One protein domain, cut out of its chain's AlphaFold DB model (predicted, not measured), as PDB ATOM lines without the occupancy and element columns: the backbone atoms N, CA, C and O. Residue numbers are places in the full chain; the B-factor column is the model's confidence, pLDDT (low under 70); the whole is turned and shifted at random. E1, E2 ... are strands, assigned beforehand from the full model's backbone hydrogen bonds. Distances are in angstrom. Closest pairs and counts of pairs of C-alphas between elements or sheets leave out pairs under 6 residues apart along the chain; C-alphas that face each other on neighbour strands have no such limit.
ATOM      1  N   ASN A 194     -22.916  -8.995  52.696       77.75
ATOM      2  CA  ASN A 194     -22.722  -7.806  51.872       77.75
ATOM      3  C   ASN A 194     -24.035  -7.542  51.133       77.75
ATOM      4  O   ASN A 194     -24.342  -8.295  50.213       77.75
ATOM      5  N   PRO A 195     -24.840  -6.538  51.527       78.44
ATOM      6  CA  PRO A 195     -26.143  -6.330  50.918       78.44
ATOM      7  C   PRO A 195     -25.979  -6.088  49.420       78.44
ATOM      8  O   PRO A 195     -25.342  -5.121  49.000       78.44
ATOM      9  N   ASN A 196     -26.541  -6.986  48.617       70.00
ATOM     10  CA  ASN A 196     -26.678  -6.751  47.190       70.00
ATOM     11  C   ASN A 196     -27.827  -5.753  46.996       70.00
ATOM     12  O   ASN A 196     -28.800  -5.761  47.749       70.00
ATOM     13  N   GLY A 197     -27.713  -4.866  46.006       79.19
ATOM     14  CA  GLY A 197     -28.779  -3.910  45.689       79.19
ATOM     15  C   GLY A 197     -30.128  -4.592  45.416       79.19
ATOM     16  O   GLY A 197     -30.218  -5.811  45.267       79.19
ATOM     17  N   THR A 198     -31.195  -3.797  45.323       90.75
ATOM     18  CA  THR A 198     -32.556  -4.325  45.140       90.75
ATOM     19  C   THR A 198     -32.688  -5.180  43.881       90.75
ATOM     20  O   THR A 198     -32.238  -4.808  42.789       90.75
ATOM     21  N   ARG A 199     -33.369  -6.319  44.016       90.06
ATOM     22  CA  ARG A 199     -33.690  -7.223  42.906       90.06
ATOM     23  C   ARG A 199     -35.166  -7.150  42.588       90.06
ATOM     24  O   ARG A 199     -35.983  -7.043  43.493       90.06
ATOM     25  N   ASP A 200     -35.498  -7.218  41.311       92.81
ATOM     26  CA  ASP A 200     -36.885  -7.164  40.867       92.81
ATOM     27  C   ASP A 200     -37.581  -8.489  41.188       92.81
ATOM     28  O   ASP A 200     -37.139  -9.543  40.733       92.81
ATOM     29  N   ILE A 201     -38.653  -8.430  41.976       91.44
ATOM     30  CA  ILE A 201     -39.393  -9.620  42.431       91.44
ATOM     31  C   ILE A 201     -40.748  -9.718  41.736       91.44
ATOM     32  O   ILE A 201     -41.208 -10.815  41.426       91.44
ATOM     33  N   LEU A 202     -41.380  -8.575  41.461       93.94
ATOM     34  CA  LEU A 202     -42.651  -8.513  40.750       93.94
ATOM     35  C   LEU A 202     -42.563  -7.522  39.595       93.94
ATOM     36  O   LEU A 202     -42.212  -6.356  39.780       93.94
ATOM     37  N   HIS A 203     -42.943  -7.990  38.411       95.00
ATOM     38  CA  HIS A 203     -43.173  -7.154  37.245       95.00
ATOM     39  C   HIS A 203     -44.671  -7.043  36.986       95.00
ATOM     40  O   HIS A 203     -45.353  -8.060  36.877       95.00
ATOM     41  N   LEU A 204     -45.166  -5.817  36.831       95.25
ATOM     42  CA  LEU A 204     -46.474  -5.575  36.229       95.25
ATOM     43  C   LEU A 204     -46.223  -4.947  34.864       95.25
ATOM     44  O   LEU A 204     -45.549  -3.918  34.757       95.25
ATOM     45  N   VAL A 205     -46.713  -5.613  33.825       96.19
ATOM     46  CA  VAL A 205     -46.433  -5.290  32.427       96.19
ATOM     47  C   VAL A 205     -47.749  -5.037  31.707       96.19
ATOM     48  O   VAL A 205     -48.727  -5.745  31.934       96.19
ATOM     49  N   ARG A 206     -47.761  -4.042  30.821       94.62
ATOM     50  CA  ARG A 206     -48.833  -3.823  29.845       94.62
ATOM     51  C   ARG A 206     -48.263  -3.788  28.435       94.62
ATOM     52  O   ARG A 206     -47.160  -3.277  28.231       94.62
ATOM     53  N   GLU A 207     -49.041  -4.308  27.496       94.19
ATOM     54  CA  GLU A 207     -48.677  -4.372  26.082       94.19
ATOM     55  C   GLU A 207     -48.605  -2.974  25.452       94.19
ATOM     56  O   GLU A 207     -49.257  -2.025  25.910       94.19
ATOM     57  N   GLY A 208     -47.764  -2.857  24.424       92.31
ATOM     58  CA  GLY A 208     -47.673  -1.668  23.592       92.31
ATOM     59  C   GLY A 208     -48.668  -1.705  22.433       92.31
ATOM     60  O   GLY A 208     -49.637  -2.460  22.426       92.31
ATOM     61  N   ILE A 209     -48.406  -0.888  21.418       94.50
ATOM     62  CA  ILE A 209     -49.085  -0.979  20.125       94.50
ATOM     63  C   ILE A 209     -48.004  -1.074  19.057       94.50
ATOM     64  O   ILE A 209     -47.100  -0.237  19.004       94.50
ATOM     65  N   ASN A 210     -48.102  -2.093  18.204       92.81
ATOM     66  CA  ASN A 210     -47.122  -2.344  17.155       92.81
ATOM     67  C   ASN A 210     -46.888  -1.084  16.300       92.81
ATOM     68  O   ASN A 210     -47.831  -0.488  15.786       92.81
ATOM     69  N   GLY A 211     -45.627  -0.666  16.177       91.12
ATOM     70  CA  GLY A 211     -45.229   0.530  15.428       91.12
ATOM     71  C   GLY A 211     -45.609   1.882  16.048       91.12
ATOM     72  O   GLY A 211     -45.244   2.905  15.478       91.12
ATOM     73  N   GLN A 212     -46.306   1.922  17.192       92.44
ATOM     74  CA  GLN A 212     -46.775   3.172  17.813       92.44
ATOM     75  C   GLN A 212     -46.218   3.402  19.223       92.44
ATOM     76  O   GLN A 212     -45.846   4.524  19.556       92.44
ATOM     77  N   ALA A 213     -46.155   2.363  20.060       91.31
ATOM     78  CA  ALA A 213     -45.663   2.475  21.431       91.31
ATOM     79  C   ALA A 213     -45.099   1.143  21.931       91.31
ATOM     80  O   ALA A 213     -45.700   0.091  21.722       91.31
ATOM     81  N   TYR A 214     -43.975   1.188  22.647       91.94
ATOM     82  CA  TYR A 214     -43.505   0.036  23.414       91.94
ATOM     83  C   TYR A 214     -44.395  -0.205  24.637       91.94
ATOM     84  O   TYR A 214     -45.040   0.716  25.143       91.94
ATOM     85  N   GLY A 215     -44.393  -1.442  25.138       92.38
ATOM     86  CA  GLY A 215     -45.039  -1.775  26.403       92.38
ATOM     87  C   GLY A 215     -44.461  -0.986  27.580       92.38
ATOM     88  O   GLY A 215     -43.384  -0.387  27.502       92.38
ATOM     89  N   ASN A 216     -45.169  -1.004  28.705       95.00
ATOM     90  CA  ASN A 216     -44.706  -0.374  29.940       95.00
ATOM     91  C   ASN A 216     -44.557  -1.425  31.029       95.00
ATOM     92  O   ASN A 216     -45.364  -2.352  31.122       95.00
ATOM     93  N   LYS A 217     -43.539  -1.255  31.870       96.38
ATOM     94  CA  LYS A 217     -43.281  -2.145  32.998       96.38
ATOM     95  C   LYS A 217     -43.001  -1.332  34.253       96.38
ATOM     96  O   LYS A 217     -42.139  -0.452  34.249       96.38
ATOM     97  N   VAL A 218     -43.670  -1.702  35.340       97.12
ATOM     98  CA  VAL A 218     -43.214  -1.398  36.698       97.12
ATOM     99  C   VAL A 218     -42.559  -2.639  37.281       97.12
ATOM    100  O   VAL A 218     -43.032  -3.758  37.088       97.12
ATOM    101  N   SER A 219     -41.430  -2.446  37.955       95.62
ATOM    102  CA  SER A 219     -40.771  -3.501  38.722       95.62
ATOM    103  C   SER A 219     -40.714  -3.089  40.179       95.62
ATOM    104  O   SER A 219     -40.178  -2.029  40.503       95.62
ATOM    105  N   LEU A 220     -41.291  -3.927  41.033       96.31
ATOM    106  CA  LEU A 220     -41.159  -3.816  42.475       96.31
ATOM    107  C   LEU A 220     -39.951  -4.646  42.876       96.31
ATOM    108  O   LEU A 220     -39.931  -5.868  42.689       96.31
ATOM    109  N   ALA A 221     -38.934  -3.956  43.371       94.62
ATOM    110  CA  ALA A 221     -37.675  -4.565  43.732       94.62
ATOM    111  C   ALA A 221     -37.459  -4.490  45.239       94.62
ATOM    112  O   ALA A 221     -37.562  -3.413  45.824       94.62
ATOM    113  N   LEU A 222     -37.152  -5.627  45.863       92.62
ATOM    114  CA  LEU A 222     -36.833  -5.683  47.287       92.62
ATOM    115  C   LEU A 222     -35.349  -5.958  47.484       92.62
ATOM    116  O   LEU A 222     -34.690  -6.608  46.670       92.62
ATOM    117  N   GLY A 223     -34.824  -5.435  48.582       90.12
ATOM    118  CA  GLY A 223     -33.452  -5.655  49.001       90.12
ATOM    119  C   GLY A 223     -33.222  -5.203  50.435       90.12
ATOM    120  O   GLY A 223     -34.160  -4.873  51.167       90.12
ATOM    121  N   ARG A 224     -31.953  -5.207  50.840       88.88
ATOM    122  CA  ARG A 224     -31.485  -4.796  52.167       88.88
ATOM    123  C   ARG A 224     -30.558  -3.609  51.967       88.88
ATOM    124  O   ARG A 224     -29.606  -3.719  51.205       88.88
ATOM    125  N   TYR A 225     -30.837  -2.480  52.615       90.12
ATOM    126  CA  TYR A 225     -30.063  -1.255  52.352       90.12
ATOM    127  C   TYR A 225     -28.761  -1.151  53.152       90.12
ATOM    128  O   TYR A 225     -27.914  -0.332  52.809       90.12
ATOM    129  N   GLU A 226     -28.591  -1.939  54.214       88.88
ATOM    130  CA  GLU A 226     -27.367  -1.976  55.022       88.88
ATOM    131  C   GLU A 226     -27.213  -3.326  55.733       88.88
ATOM    132  O   GLU A 226     -28.209  -3.971  56.071       88.88
ATOM    133  N   ASN A 227     -25.972  -3.748  55.999       88.50
ATOM    134  CA  ASN A 227     -25.713  -4.920  56.830       88.50
ATOM    135  C   ASN A 227     -25.470  -4.504  58.282       88.50
ATOM    136  O   ASN A 227     -24.373  -4.091  58.643       88.50
ATOM    137  N   VAL A 228     -26.498  -4.666  59.113       86.56
ATOM    138  CA  VAL A 228     -26.416  -4.491  60.566       86.56
ATOM    139  C   VAL A 228     -27.019  -5.725  61.231       86.56
ATOM    140  O   VAL A 228     -28.243  -5.853  61.313       86.56
ATOM    141  N   SER A 229     -26.157  -6.635  61.698       87.50
ATOM    142  CA  SER A 229     -26.550  -7.896  62.349       87.50
ATOM    143  C   SER A 229     -27.557  -8.700  61.500       87.50
ATOM    144  O   SER A 229     -27.461  -8.726  60.272       87.50
ATOM    145  N   THR A 230     -28.540  -9.337  62.131       82.94
ATOM    146  CA  THR A 230     -29.621 -10.114  61.508       82.94
ATOM    147  C   THR A 230     -30.850  -9.274  61.133       82.94
ATOM    148  O   THR A 230     -31.859  -9.827  60.702       82.94
ATOM    149  N   PHE A 231     -30.805  -7.943  61.273       86.50
ATOM    150  CA  PHE A 231     -31.956  -7.088  60.972       86.50
ATOM    151  C   PHE A 231     -32.234  -7.009  59.466       86.50
ATOM    152  O   PHE A 231     -31.321  -6.734  58.679       86.50
ATOM    153  N   SER A 232     -33.506  -7.158  59.081       85.00
ATOM    154  CA  SER A 232     -33.946  -7.221  57.679       85.00
ATOM    155  C   SER A 232     -33.624  -5.962  56.870       85.00
ATOM    156  O   SER A 232     -33.330  -6.079  55.685       85.00
ATOM    157  N   ARG A 233     -33.655  -4.772  57.505       89.44
ATOM    158  CA  ARG A 233     -33.318  -3.456  56.909       89.44
ATOM    159  C   ARG A 233     -33.858  -3.320  55.476       89.44
ATOM    160  O   ARG A 233     -33.124  -3.037  54.532       89.44
ATOM    161  N   THR A 234     -35.156  -3.579  55.326       91.75
ATOM    162  CA  THR A 234     -35.837  -3.685  54.033       91.75
ATOM    163  C   THR A 234     -35.788  -2.368  53.263       91.75
ATOM    164  O   THR A 234     -36.045  -1.306  53.841       91.75
ATOM    165  N   GLN A 235     -35.494  -2.466  51.967       94.31
ATOM    166  CA  GLN A 235     -35.650  -1.425  50.957       94.31
ATOM    167  C   GLN A 235     -36.630  -1.906  49.886       94.31
ATOM    168  O   GLN A 235     -36.504  -3.033  49.402       94.31
ATOM    169  N   LEU A 236     -37.572  -1.044  49.510       96.00
ATOM    170  CA  LEU A 236     -38.442  -1.210  48.352       96.00
ATOM    171  C   LEU A 236     -38.107  -0.133  47.325       96.00
ATOM    172  O   LEU A 236     -38.264   1.057  47.594       96.00
ATOM    173  N   ASP A 237     -37.704  -0.570  46.140       96.50
ATOM    174  CA  ASP A 237     -37.517   0.291  44.984       96.50
ATOM    175  C   ASP A 237     -38.662   0.094  43.995       96.50
ATOM    176  O   ASP A 237     -38.961  -1.027  43.572       96.50
ATOM    177  N   ILE A 238     -39.269   1.204  43.582       96.94
ATOM    178  CA  ILE A 238     -40.209   1.233  42.463       96.94
ATOM    179  C   ILE A 238     -39.426   1.664  41.230       96.94
ATOM    180  O   ILE A 238     -38.893   2.778  41.170       96.94
ATOM    181  N   LYS A 239     -39.348   0.767  40.245       96.00
ATOM    182  CA  LYS A 239     -38.630   1.001  38.992       96.00
ATOM    183  C   LYS A 239     -39.601   1.093  37.828       96.00
ATOM    184  O   LYS A 239     -40.422   0.194  37.649       96.00
ATOM    185  N   LEU A 240     -39.478   2.136  37.013       95.69
ATOM    186  CA  LEU A 240     -40.307   2.343  35.821       95.69
ATOM    187  C   LEU A 240     -39.446   2.310  34.560       95.69
ATOM    188  O   LEU A 240     -38.307   2.784  34.568       95.69
ATOM    189  N   THR A 241     -39.977   1.729  33.482       94.44
ATOM    190  CA  THR A 241     -39.362   1.812  32.150       94.44
ATOM    191  C   THR A 241     -39.384   3.239  31.632       94.44
ATOM    192  O   THR A 241     -40.428   3.885  31.657       94.44
ATOM    193  N   ASP A 242     -38.249   3.686  31.109       90.38
ATOM    194  CA  ASP A 242     -38.059   5.006  30.515       90.38
ATOM    195  C   ASP A 242     -37.229   4.817  29.235       90.38
ATOM    196  O   ASP A 242     -36.131   4.250  29.279       90.38
ATOM    197  N   ASN A 243     -37.777   5.232  28.089       87.69
ATOM    198  CA  ASN A 243     -37.252   5.040  26.728       87.69
ATOM    199  C   ASN A 243     -37.301   3.597  26.163       87.69
ATOM    200  O   ASN A 243     -37.907   3.378  25.116       87.69
ATOM    201  N   LYS A 244     -36.698   2.596  26.826       88.31
ATOM    202  CA  LYS A 244     -36.677   1.192  26.342       88.31
ATOM    203  C   LYS A 244     -37.352   0.238  27.325       88.31
ATOM    204  O   LYS A 244     -37.168   0.356  28.530       88.31
ATOM    205  N   PHE A 245     -38.047  -0.780  26.819       89.12
ATOM    206  CA  PHE A 245     -38.755  -1.759  27.660       89.12
ATOM    207  C   PHE A 245     -37.832  -2.570  28.593       89.12
ATOM    208  O   PHE A 245     -38.201  -2.919  29.715       89.12
ATOM    209  N   ASN A 246     -36.602  -2.841  28.152       86.81
ATOM    210  CA  ASN A 246     -35.582  -3.529  28.946       86.81
ATOM    211  C   ASN A 246     -34.744  -2.583  29.829       86.81
ATOM    212  O   ASN A 246     -33.833  -3.045  30.509       86.81
ATOM    213  N   SER A 247     -35.044  -1.282  29.820       88.50
ATOM    214  CA  SER A 247     -34.354  -0.260  30.602       88.50
ATOM    215  C   SER A 247     -35.340   0.410  31.549       88.50
ATOM    216  O   SER A 247     -36.134   1.266  31.161       88.50
ATOM    217  N   HIS A 248     -35.263   0.050  32.819       89.19
ATOM    218  CA  HIS A 248     -36.047   0.634  33.896       89.19
ATOM    219  C   HIS A 248     -35.128   1.149  34.999       89.19
ATOM    220  O   HIS A 248     -34.065   0.593  35.267       89.19
ATOM    221  N   LYS A 249     -35.528   2.255  35.622       92.00
ATOM    222  CA  LYS A 249     -34.722   2.963  36.625       92.00
ATOM    223  C   LYS A 249     -35.511   3.079  37.917       92.00
ATOM    224  O   LYS A 249     -36.723   3.275  37.868       92.00
ATOM    225  N   THR A 250     -34.828   2.988  39.057       94.50
ATOM    226  CA  THR A 250     -35.422   3.322  40.358       94.50
ATOM    227  C   THR A 250     -35.821   4.789  40.350       94.50
ATOM    228  O   THR A 250     -34.956   5.643  40.179       94.50
ATOM    229  N   ILE A 251     -37.113   5.065  40.528       95.69
ATOM    230  CA  ILE A 251     -37.651   6.432  40.629       95.69
ATOM    231  C   ILE A 251     -37.985   6.818  42.071       95.69
ATOM    232  O   ILE A 251     -37.927   7.993  42.428       95.69
ATOM    233  N   LEU A 252     -38.266   5.820  42.909       97.00
ATOM    234  CA  LEU A 252     -38.615   5.965  44.313       97.00
ATOM    235  C   LEU A 252     -37.982   4.821  45.096       97.00
ATOM    236  O   LEU A 252     -38.105   3.662  44.697       97.00
ATOM    237  N   SER A 253     -37.350   5.156  46.215       96.50
ATOM    238  CA  SER A 253     -36.823   4.193  47.173       96.50
ATOM    239  C   SER A 253     -37.394   4.472  48.557       96.50
ATOM    240  O   SER A 253     -37.342   5.604  49.045       96.50
ATOM    241  N   LEU A 254     -37.947   3.431  49.173       97.56
ATOM    242  CA  LEU A 254     -38.503   3.432  50.520       97.56
ATOM    243  C   LEU A 254     -37.660   2.514  51.395       97.56
ATOM    244  O   LEU A 254     -37.487   1.338  51.075       97.56
ATOM    245  N   LYS A 255     -37.157   3.028  52.515       96.38
ATOM    246  CA  LYS A 255     -36.372   2.246  53.475       96.38
ATOM    247  C   LYS A 255     -37.110   2.130  54.797       96.38
ATOM    248  O   LYS A 255     -37.718   3.081  55.276       96.38
ATOM    249  N   SER A 256     -36.985   0.971  55.435       96.06
ATOM    250  CA  SER A 256     -37.612   0.691  56.739       96.06
ATOM    251  C   SER A 256     -37.108   1.556  57.905       96.06
ATOM    252  O   SER A 256     -37.715   1.526  58.966       96.06
ATOM    253  N   ASN A 257     -36.045   2.353  57.732       95.06
ATOM    254  CA  ASN A 257     -35.658   3.396  58.697       95.06
ATOM    255  C   ASN A 257     -36.427   4.723  58.519       95.06
ATOM    256  O   ASN A 257     -36.073   5.707  59.159       95.06
ATOM    257  N   GLY A 258     -37.415   4.777  57.621       94.88
ATOM    258  CA  GLY A 258     -38.204   5.979  57.336       94.88
ATOM    259  C   GLY A 258     -37.628   6.875  56.237       94.88
ATOM    260  O   GLY A 258     -38.210   7.913  55.938       94.88
ATOM    261  N   THR A 259     -36.512   6.499  55.601       96.06
ATOM    262  CA  THR A 259     -35.951   7.293  54.498       96.06
ATOM    263  C   THR A 259     -36.771   7.115  53.220       96.06
ATOM    264  O   THR A 259     -36.960   5.994  52.742       96.06
ATOM    265  N   LEU A 260     -37.168   8.241  52.631       95.88
ATOM    266  CA  LEU A 260     -37.711   8.351  51.280       95.88
ATOM    267  C   LEU A 260     -36.648   8.964  50.364       95.88
ATOM    268  O   LEU A 260     -36.062   9.995  50.693       95.88
ATOM    269  N   THR A 261     -36.394   8.364  49.206       95.50
ATOM    270  CA  THR A 261     -35.472   8.925  48.208       95.50
ATOM    271  C   THR A 261     -36.124   8.938  46.834       95.50
ATOM    272  O   THR A 261     -36.693   7.938  46.404       95.50
ATOM    273  N   VAL A 262     -36.019  10.072  46.144       95.88
ATOM    274  CA  VAL A 262     -36.404  10.227  44.735       95.88
ATOM    275  C   VAL A 262     -35.132  10.162  43.886       95.88
ATOM    276  O   VAL A 262     -34.058  10.548  44.352       95.88
ATOM    277  N   SER A 263     -35.230   9.634  42.668       92.00
ATOM    278  CA  SER A 263     -34.097   9.509  41.743       92.00
ATOM    279  C   SER A 263     -33.398  10.836  41.429       92.00
ATOM    280  O   SER A 263     -33.943  11.916  41.656       92.00
ATOM    281  N   ASP A 264     -32.211  10.756  40.819       86.31
ATOM    282  CA  ASP A 264     -31.531  11.935  40.272       86.31
ATOM    283  C   ASP A 264     -32.458  12.716  39.323       86.31
ATOM    284  O   ASP A 264     -33.202  12.122  38.538       86.31
ATOM    285  N   LYS A 265     -32.431  14.051  39.440       85.69
ATOM    286  CA  LYS A 265     -33.335  15.005  38.761       85.69
ATOM    287  C   LYS A 265     -34.830  14.776  39.018       85.69
ATOM    288  O   LYS A 265     -35.665  15.316  38.295       85.69
TER     289      LYS A 265
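AT A GLANCE: This is residues 194 to 265 of the 558 residues of the protein "Peptidase S74 domain-containing protein" of Leptolyngbya sp. PCC 7375 (UniProt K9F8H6). A single long, twisted sheet of five strands forms one layer, the chain folding back and forth through hairpins from E1 at one edge to the short E5 at the other. The loop with Gly 211, between E1 and E2, and the loop with Ser 229, between E2 and E3, lie at opposite ends of its longest axis. The printed part has 72 residues with five named strands and no named helix, class all strand; the sheet's order is E1, E2, E3, E4, E5, antiparallel throughout. It is loose, with a radius of gyration of the C-alphas of 14.5 A, and a rod spanning 51 by 25 by 17 A.

HOW THE PARTS SIT: E1, residues 199 to 206, is an edge strand and bends by 58 degrees at residue 202. It forms a hairpin with E2, residues 216 to 224, at 164 degrees between directions; N 204 and O 218 are 3.0 A apart, within hydrogen-bond range. E2 forms a hairpin with E3, residues 234 to 241, at 160 degrees, with N 219 and O 239 2.8 A apart. E3 forms a hairpin with E4, residues 248 to 255, at 156 degrees, with N 236 and O 254 2.9 A apart. E4 bends by 56 degrees at residue 251. It forms a hairpin with the other edge strand, E5, residues 260 to 262, at 161 degrees, with N 253 and O 261 2.9 A apart. E1 and E5 are apart.

IN THESE COORDINATES: E1 begins at C-alpha 199 (-33.690, -7.223, 42.906) and measures 20.3 A. E2 measures 26.2 A, E3 22.8 A and E4 19.6 A. E5 measures 6.9 A and ends at C-alpha 262 (-36.404, 10.227, 44.735).

THE WHOLE: The C-alphas farthest apart, those of Gly 211 and Ser 229, are 51.2 A apart. The printed part has no cut. The link from E4 to E5 is tight, the others short. Mean pLDDT of the printed part is 91.6, and no printed residue is under 70.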